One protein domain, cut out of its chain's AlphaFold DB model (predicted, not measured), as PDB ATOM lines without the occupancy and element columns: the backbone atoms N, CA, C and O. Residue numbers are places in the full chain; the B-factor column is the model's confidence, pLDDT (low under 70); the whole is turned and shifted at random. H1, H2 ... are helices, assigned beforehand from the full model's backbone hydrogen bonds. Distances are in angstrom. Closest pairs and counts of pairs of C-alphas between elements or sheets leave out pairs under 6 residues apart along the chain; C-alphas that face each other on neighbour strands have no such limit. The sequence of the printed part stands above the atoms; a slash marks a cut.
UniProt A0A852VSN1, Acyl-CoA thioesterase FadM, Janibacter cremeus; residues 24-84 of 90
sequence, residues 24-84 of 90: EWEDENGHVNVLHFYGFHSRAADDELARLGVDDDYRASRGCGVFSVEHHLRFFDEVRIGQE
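Overview. This is residues 24 to 84 of the 90 residues of the protein "Acyl-CoA thioesterase FadM" of Janibacter cremeus (UniProt A0A852VSN1). One long helix, H1, makes most of the length, with the short helix H2 beyond its far end; from there residues 63 to 84, with no named element, fold back in a long open arc toward the end where the printed part began. The printed part has 61 residues, with two named helices, H1 then H2, and no named strand. Its class is all helix, though these helices hold 25 residues, under half. The whole is elongated, 46 by 24 by 16 A, and only just loose, close to extended, with a radius of gyration of the C-alphas of 15.3 A.

Along the chain. After residues 24 to 33, H1 covers residues 34 to 51, 26.7 A long, from C-alpha 34 at (346.274, 116.798, 140.137). H2 covers residues 56 to 62, ending at C-alpha 62 at (342.110, 83.413, 148.977).

Arrangement. A tight link of 4 residues joins H1 to H2. The two are only just apart, their closest C-alphas 8.1 A from each other. In H2 every O i to N i+4 pair is within hydrogen-bond range; in H1, 13 of 14 are.

Size, cuts and confidence. The C-alphas of Asn 29 and Ser 61, the two farthest apart, are 45.9 A apart. The printed part has no cut, and no printed residue is under 70 in pLDDT.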
ATOM      1  N   GLU A  24     359.033 114.969 139.330       97.62
ATOM      2  CA  GLU A  24     358.172 114.175 138.457       97.62
ATOM      3  C   GLU A  24     356.673 114.410 138.689       97.62
ATOM      4  O   GLU A  24     355.858 113.853 137.958       97.62
ATOM      5  N   TRP A  25     356.307 115.194 139.712       98.44
ATOM      6  CA  TRP A  25     354.928 115.578 140.019       98.44
ATOM      7  C   TRP A  25     354.598 116.985 139.526       98.44
ATOM      8  O   TRP A  25     353.453 117.408 139.660       98.44
ATOM      9  N   GLU A  26     355.585 117.713 139.006       98.31
ATOM     10  CA  GLU A  26     355.464 119.120 138.643       98.31
ATOM     11  C   GLU A  26     354.521 119.319 137.453       98.31
ATOM     12  O   GLU A  26     354.622 118.648 136.425       98.31
ATOM     13  N   ASP A  27     353.572 120.238 137.610       97.50
ATOM     14  CA  ASP A  27     352.764 120.773 136.525       97.50
ATOM     15  C   ASP A  27     353.434 121.997 135.882       97.50
ATOM     16  O   ASP A  27     354.463 122.498 136.333       97.50
ATOM     17  N   GLU A  28     352.825 122.532 134.825       96.75
ATOM     18  CA  GLU A  28     353.334 123.720 134.124       96.75
ATOM     19  C   GLU A  28     353.372 124.991 135.002       96.75
ATOM     20  O   GLU A  28     353.946 126.000 134.595       96.75
ATOM     21  N   ASN A  29     352.789 124.954 136.208       95.00
ATOM     22  CA  ASN A  29     352.726 126.064 137.157       95.00
ATOM     23  C   ASN A  29     353.739 125.939 138.311       95.00
ATOM     24  O   ASN A  29     353.781 126.827 139.164       95.00
ATOM     25  N   GLY A  30     354.525 124.859 138.375       92.12
ATOM     26  CA  GLY A  30     355.427 124.578 139.498       92.12
ATOM     27  C   GLY A  30     354.739 123.974 140.731       92.12
ATOM     28  O   GLY A  30     355.322 123.922 141.822       92.12
ATOM     29  N   HIS A  31     353.491 123.527 140.585       97.62
ATOM     30  CA  HIS A  31     352.726 122.831 141.616       97.62
ATOM     31  C   HIS A  31     352.695 121.329 141.350       97.62
ATOM     32  O   HIS A  31     353.064 120.846 140.286       97.62
ATOM     33  N   VAL A  32     352.215 120.565 142.324       98.25
ATOM     34  CA  VAL A  32     351.889 119.156 142.115       98.25
ATOM     35  C   VAL A  32     350.693 119.054 141.169       98.25
ATOM     36  O   VAL A  32     349.609 119.558 141.464       98.25
ATOM     37  N   ASN A  33     350.863 118.345 140.057       97.81
ATOM     38  CA  ASN A  33     349.786 118.041 139.131       97.81
ATOM     39  C   ASN A  33     348.717 117.161 139.807       97.81
ATOM     40  O   ASN A  33     349.020 116.187 140.505       97.81
ATOM     41  N   VAL A  34     347.444 117.469 139.545       96.06
ATOM     42  CA  VAL A  34     346.274 116.798 140.137       96.06
ATOM     43  C   VAL A  34     346.287 115.267 140.003       96.06
ATOM     44  O   VAL A  34     345.763 114.580 140.882       96.06
ATOM     45  N   LEU A  35     346.918 114.709 138.961       95.69
ATOM     46  CA  LEU A  35     347.009 113.259 138.748       95.69
ATOM     47  C   LEU A  35     347.776 112.554 139.887       95.69
ATOM     48  O   LEU A  35     347.452 111.420 140.255       95.69
ATOM     49  N   HIS A  36     348.765 113.231 140.484       97.44
ATOM     50  CA  HIS A  36     349.642 112.639 141.494       97.44
ATOM     51  C   HIS A  36     348.944 112.496 142.842       97.44
ATOM     52  O   HIS A  36     349.257 111.563 143.580       97.44
ATOM     53  N   PHE A  37     347.945 113.333 143.137       97.00
ATOM     54  CA  PHE A  37     347.158 113.213 144.365       97.00
ATOM     55  C   PHE A  37     346.394 111.888 144.408       97.00
ATOM     56  O   PHE A  37     346.461 111.177 145.412       97.00
ATOM     57  N   TYR A  38     345.729 111.507 143.310       96.19
ATOM     58  CA  TYR A  38     345.034 110.220 143.242       96.19
ATOM     59  C   TYR A  38     346.009 109.050 143.385       96.19
ATOM     60  O   TYR A  38     345.801 108.162 144.211       96.19
ATOM     61  N   GLY A  39     347.112 109.070 142.631       96.38
ATOM     62  CA  GLY A  39     348.121 108.012 142.693       96.38
ATOM     63  C   GLY A  39     348.769 107.880 144.076       96.38
ATOM     64  O   GLY A  39     349.024 106.768 144.536       96.38
ATOM     65  N   PHE A  40     349.023 108.994 144.764       97.62
ATOM     66  CA  PHE A  40     349.555 108.996 146.126       97.62
ATOM     67  C   PHE A  40     348.554 108.420 147.134       97.62
ATOM     68  O   PHE A  40     348.923 107.543 147.917       97.62
ATOM     69  N   HIS A  41     347.287 108.843 147.078       96.56
ATOM     70  CA  HIS A  41     346.235 108.303 147.942       96.56
ATOM     71  C   HIS A  41     345.954 106.821 147.680       96.56
ATOM     72  O   HIS A  41     345.785 106.071 148.637       96.56
ATOM     73  N   SER A  42     345.966 106.378 146.417       96.69
ATOM     74  CA  SER A  42     345.796 104.962 146.067       96.69
ATOM     75  C   SER A  42     346.894 104.105 146.691       96.69
ATOM     76  O   SER A  42     346.596 103.116 147.348       96.69
ATOM     77  N   ARG A  43     348.161 104.525 146.579       97.12
ATOM     78  CA  ARG A  43     349.288 103.796 147.182       97.12
ATOM     79  C   ARG A  43     349.237 103.788 148.707       97.12
ATOM     80  O   ARG A  43     349.618 102.802 149.320       97.12
ATOM     81  N   ALA A  44     348.777 104.874 149.328       97.62
ATOM     82  CA  ALA A  44     348.574 104.907 150.774       97.62
ATOM     83  C   ALA A  44     347.470 103.932 151.223       97.62
ATOM     84  O   ALA A  44     347.601 103.307 152.272       97.62
ATOM     85  N   ALA A  45     346.407 103.772 150.426       96.50
ATOM     86  CA  ALA A  45     345.383 102.760 150.670       96.50
ATOM     87  C   ALA A  45     345.920 101.336 150.493       96.50
ATOM     88  O   ALA A  45     345.622 100.481 151.323       96.50
ATOM     89  N   ASP A  46     346.751 101.094 149.477       95.88
ATOM     90  CA  ASP A  46     347.420  99.804 149.289       95.88
ATOM     91  C   ASP A  46     348.329  99.457 150.480       95.88
ATOM     92  O   ASP A  46     348.288  98.329 150.970       95.88
ATOM     93  N   ASP A  47     349.095 100.430 150.996       96.19
ATOM     94  CA  ASP A  47     349.957 100.236 152.169       96.19
ATOM     95  C   ASP A  47     349.138  99.837 153.411       96.19
ATOM     96  O   ASP A  47     349.514  98.909 154.129       96.19
ATOM     97  N   GLU A  48     348.004 100.497 153.670       96.19
ATOM     98  CA  GLU A  48     347.142 100.158 154.812       96.19
ATOM     99  C   GLU A  48     346.408  98.828 154.627       96.19
ATOM    100  O   GLU A  48     346.301  98.051 155.575       96.19
ATOM    101  N   LEU A  49     345.956  98.509 153.411       96.25
ATOM    102  CA  LEU A  49     345.396  97.191 153.108       96.25
ATOM    103  C   LEU A  49     346.421  96.086 153.383       96.25
ATOM    104  O   LEU A  49     346.085  95.098 154.036       96.25
ATOM    105  N   ALA A  50     347.676  96.282 152.977       95.25
ATOM    106  CA  ALA A  50     348.755  95.350 153.279       95.25
ATOM    107  C   ALA A  50     349.001  95.228 154.794       95.25
ATOM    108  O   ALA A  50     349.137  94.115 155.300       95.25
ATOM    109  N   ARG A  51     348.968  96.333 155.561       94.31
ATOM    110  CA  ARG A  51     349.055  96.282 157.039       94.31
ATOM    111  C   ARG A  51     347.924  95.476 157.680       94.31
ATOM    112  O   ARG A  51     348.138  94.865 158.725       94.31
ATOM    113  N   LEU A  52     346.739  95.472 157.070       94.81
ATOM    114  CA  LEU A  52     345.582  94.685 157.507       94.81
ATOM    115  C   LEU A  52     345.619  93.223 157.022       94.81
ATOM    116  O   LEU A  52     344.700  92.461 157.325       94.81
ATOM    117  N   GLY A  53     346.664  92.817 156.294       96.06
ATOM    118  CA  GLY A  53     346.816  91.470 155.744       96.06
ATOM    119  C   GLY A  53     346.055  91.241 154.439       96.06
ATOM    120  O   GLY A  53     345.784  90.097 154.091       96.06
ATOM    121  N   VAL A  54     345.676  92.308 153.730       96.81
ATOM    122  CA  VAL A  54     345.118  92.263 152.369       96.81
ATOM    123  C   VAL A  54     346.231  92.600 151.373       96.81
ATOM    124  O   VAL A  54     346.236  93.634 150.704       96.81
ATOM    125  N   ASP A  55     347.213  91.715 151.322       95.56
ATOM    126  CA  ASP A  55     348.406  91.802 150.487       95.56
ATOM    127  C   ASP A  55     348.363  90.780 149.333       95.56
ATOM    128  O   ASP A  55     347.321  90.201 149.005       95.56
ATOM    129  N   ASP A  56     349.497  90.589 148.662       94.25
ATOM    130  CA  ASP A  56     349.594  89.662 147.536       94.25
ATOM    131  C   ASP A  56     349.477  88.193 147.966       94.25
ATOM    132  O   ASP A  56     348.893  87.392 147.230       94.25
ATOM    133  N   ASP A  57     349.914  87.849 149.181       96.50
ATOM    134  CA  ASP A  57     349.739  86.509 149.747       96.50
ATOM    135  C   ASP A  57     348.259  86.229 150.041       96.50
ATOM    136  O   ASP A  57     347.748  85.142 149.741       96.50
ATOM    137  N   TYR A  58     347.521  87.214 150.559       97.00
ATOM    138  CA  TYR A  58     346.068  87.131 150.700       97.00
ATOM    139  C   TYR A  58     345.384  86.912 149.348       97.00
ATOM    140  O   TYR A  58     344.554  86.008 149.219       97.00
ATOM    141  N   ARG A  59     345.756  87.690 148.322       96.06
ATOM    142  CA  ARG A  59     345.194  87.547 146.969       96.06
ATOM    143  C   ARG A  59     345.451  86.156 146.400       96.06
ATOM    144  O   ARG A  59     344.516  85.521 145.910       96.06
ATOM    145  N   ALA A  60     346.684  85.662 146.505       97.06
ATOM    146  CA  ALA A  60     347.076  84.355 145.986       97.06
ATOM    147  C   ALA A  60     346.400  83.194 146.734       97.06
ATOM    148  O   ALA A  60     345.939  82.240 146.109       97.06
ATOM    149  N   SER A  61     346.313  83.272 148.066       97.69
ATOM    150  CA  SER A  61     345.775  82.188 148.900       97.69
ATOM    151  C   SER A  61     344.247  82.147 148.961       97.69
ATOM    152  O   SER A  61     343.667  81.070 149.111       97.69
ATOM    153  N   ARG A  62     343.575  83.302 148.864       96.56
ATOM    154  CA  ARG A  62     342.110  83.413 148.977       96.56
ATOM    155  C   ARG A  62     341.405  83.596 147.637       96.56
ATOM    156  O   ARG A  62     340.200  83.378 147.576       96.56
ATOM    157  N   GLY A  63     342.115  84.013 146.586       96.75
ATOM    158  CA  GLY A  63     341.503  84.379 145.304       96.75
ATOM    159  C   GLY A  63     340.584  85.603 145.406       96.75
ATOM    160  O   GLY A  63     339.666  85.756 144.603       96.75
ATOM    161  N   CYS A  64     340.785  86.452 146.417       96.00
ATOM    162  CA  CYS A  64     339.979  87.643 146.679       96.00
ATOM    163  C   CYS A  64     340.828  88.912 146.571       96.00
ATOM    164  O   CYS A  64     342.023  88.891 146.842       96.00
ATOM    165  N   GLY A  65     340.193  90.034 146.231       91.69
ATOM    166  CA  GLY A  65     340.846  91.337 146.133       91.69
ATOM    167  C   GLY A  65     339.903  92.484 146.479       91.69
ATOM    168  O   GLY A  65     338.733  92.273 146.796       91.69
ATOM    169  N   VAL A  66     340.436  93.701 146.407       94.00
ATOM    170  CA  VAL A  66     339.707  94.948 146.660       94.00
ATOM    171  C   VAL A  66     339.674  95.756 145.369       94.00
ATOM    172  O   VAL A  66     340.637  95.735 144.604       94.00
ATOM    173  N   PHE A  67     338.570  96.459 145.123       94.12
ATOM    174  CA  PHE A  67     338.447  97.390 144.009       94.12
ATOM    175  C   PHE A  67     337.732  98.665 144.460       94.12
ATOM    176  O   PHE A  67     336.836  98.620 145.306       94.12
ATOM    177  N   SER A  68     338.115  99.799 143.878       94.12
ATOM    178  CA  SER A  68     337.430 101.075 144.085       94.12
ATOM    179  C   SER A  68     336.230 101.173 143.146       94.12
ATOM    180  O   SER A  68     336.398 101.149 141.928       94.12
ATOM    181  N   VAL A  69     335.023 101.295 143.701       97.56
ATOM    182  CA  VAL A  69     333.787 101.524 142.922       97.56
ATOM    183  C   VAL A  69     333.638 103.001 142.554       97.56
ATOM    184  O   VAL A  69     333.227 103.339 141.449       97.56
ATOM    185  N   GLU A  70     333.962 103.878 143.499       96.25
ATOM    186  CA  GLU A  70     333.736 105.317 143.427       96.25
ATOM    187  C   GLU A  70     334.861 106.030 144.175       96.25
ATOM    188  O   GLU A  70     335.396 105.512 145.160       96.25
ATOM    189  N   HIS A  71     335.232 107.219 143.706       93.38
ATOM    190  CA  HIS A  71     336.251 108.031 144.349       93.38
ATOM    191  C   HIS A  71     335.937 109.519 144.197       93.38
ATOM    192  O   HIS A  71     335.660 109.993 143.098       93.38
ATOM    193  N   HIS A  72     336.023 110.265 145.300       93.81
ATOM    194  CA  HIS A  72     335.791 111.707 145.335       93.81
ATOM    195  C   HIS A  72     337.045 112.438 145.802       93.81
ATOM    196  O   HIS A  72     337.468 112.283 146.946       93.81
ATOM    197  N   LEU A  73     337.590 113.289 144.930       93.56
ATOM    198  CA  LEU A  73     338.707 114.175 145.246       93.56
ATOM    199  C   LEU A  73     338.228 115.607 145.396       93.56
ATOM    200  O   LEU A  73     337.395 116.095 144.631       93.56
ATOM    201  N   ARG A  74     338.786 116.288 146.390       93.62
ATOM    202  CA  ARG A  74     338.587 117.715 146.623       93.62
ATOM    203  C   ARG A  74     339.940 118.323 146.950       93.62
ATOM    204  O   ARG A  74     340.649 117.807 147.808       93.62
ATOM    205  N   PHE A  75     340.263 119.415 146.275       93.38
ATOM    206  CA  PHE A  75     341.493 120.168 146.482       93.38
ATOM    207  C   PHE A  75     341.152 121.401 147.316       93.38
ATOM    208  O   PHE A  75     340.239 122.148 146.960       93.38
ATOM    209  N   PHE A  76     341.826 121.565 148.452       93.19
ATOM    210  CA  PHE A  76     341.574 122.667 149.388       93.19
ATOM    211  C   PHE A  76     342.721 123.670 149.451       93.19
ATOM    212  O   PHE A  76     342.481 124.814 149.822       93.19
ATOM    213  N   ASP A  77     343.929 123.240 149.094       93.44
ATOM    214  CA  ASP A  77     345.120 124.077 149.061       93.44
ATOM    215  C   ASP A  77     346.090 123.563 147.988       93.44
ATOM    216  O   ASP A  77     345.979 122.415 147.538       93.44
ATOM    217  N   GLU A  78     347.017 124.421 147.574       95.38
ATOM    218  CA  GLU A  78     348.081 124.080 146.635       95.38
ATOM    219  C   GLU A  78     349.210 123.301 147.326       95.38
ATOM    220  O   GLU A  78     349.487 123.473 148.513       95.38
ATOM    221  N   VAL A  79     349.893 122.445 146.562       97.06
ATOM    222  CA  VAL A  79     351.130 121.786 146.998       97.06
ATOM    223  C   VAL A  79     352.209 122.110 145.982       97.06
ATOM    224  O   VAL A  79     352.012 121.934 144.781       97.06
ATOM    225  N   ARG A  80     353.355 122.580 146.463       97.06
ATOM    226  CA  ARG A  80     354.539 122.895 145.663       97.06
ATOM    227  C   ARG A  80     355.539 121.754 145.704       97.06
ATOM    228  O   ARG A  80     355.635 121.014 146.685       97.06
ATOM    229  N   ILE A  81     356.333 121.658 144.648       97.94
ATOM    230  CA  ILE A  81     357.444 120.712 144.571       97.94
ATOM    231  C   ILE A  81     358.441 120.974 145.706       97.94
ATOM    232  O   ILE A  81     358.705 122.116 146.087       97.94
ATOM    233  N   GLY A  82     358.951 119.895 146.293       97.19
ATOM    234  CA  GLY A  82     359.826 119.919 147.464       97.19
ATOM    235  C   GLY A  82     359.099 119.966 148.812       97.19
ATOM    236  O   GLY A  82     359.752 119.820 149.845       97.19
ATOM    237  N   GLN A  83     357.772 120.127 148.845       97.44
ATOM    238  CA  GLN A  83     357.012 120.023 150.091       97.44
ATOM    239  C   GLN A  83     356.818 118.562 150.512       97.44
ATOM    240  O   GLN A  83     356.628 117.672 149.680       97.44
ATOM    241  N   GLU A  84     356.849 118.310 151.822       97.44
ATOM    242  CA  GLU A  84     356.455 117.015 152.371       97.44
ATOM    243  C   GLU A  84     354.930 116.874 152.330       97.44
ATOM    244  O   GLU A  84     354.197 117.758 152.772       97.44
TER     245      GLU A  84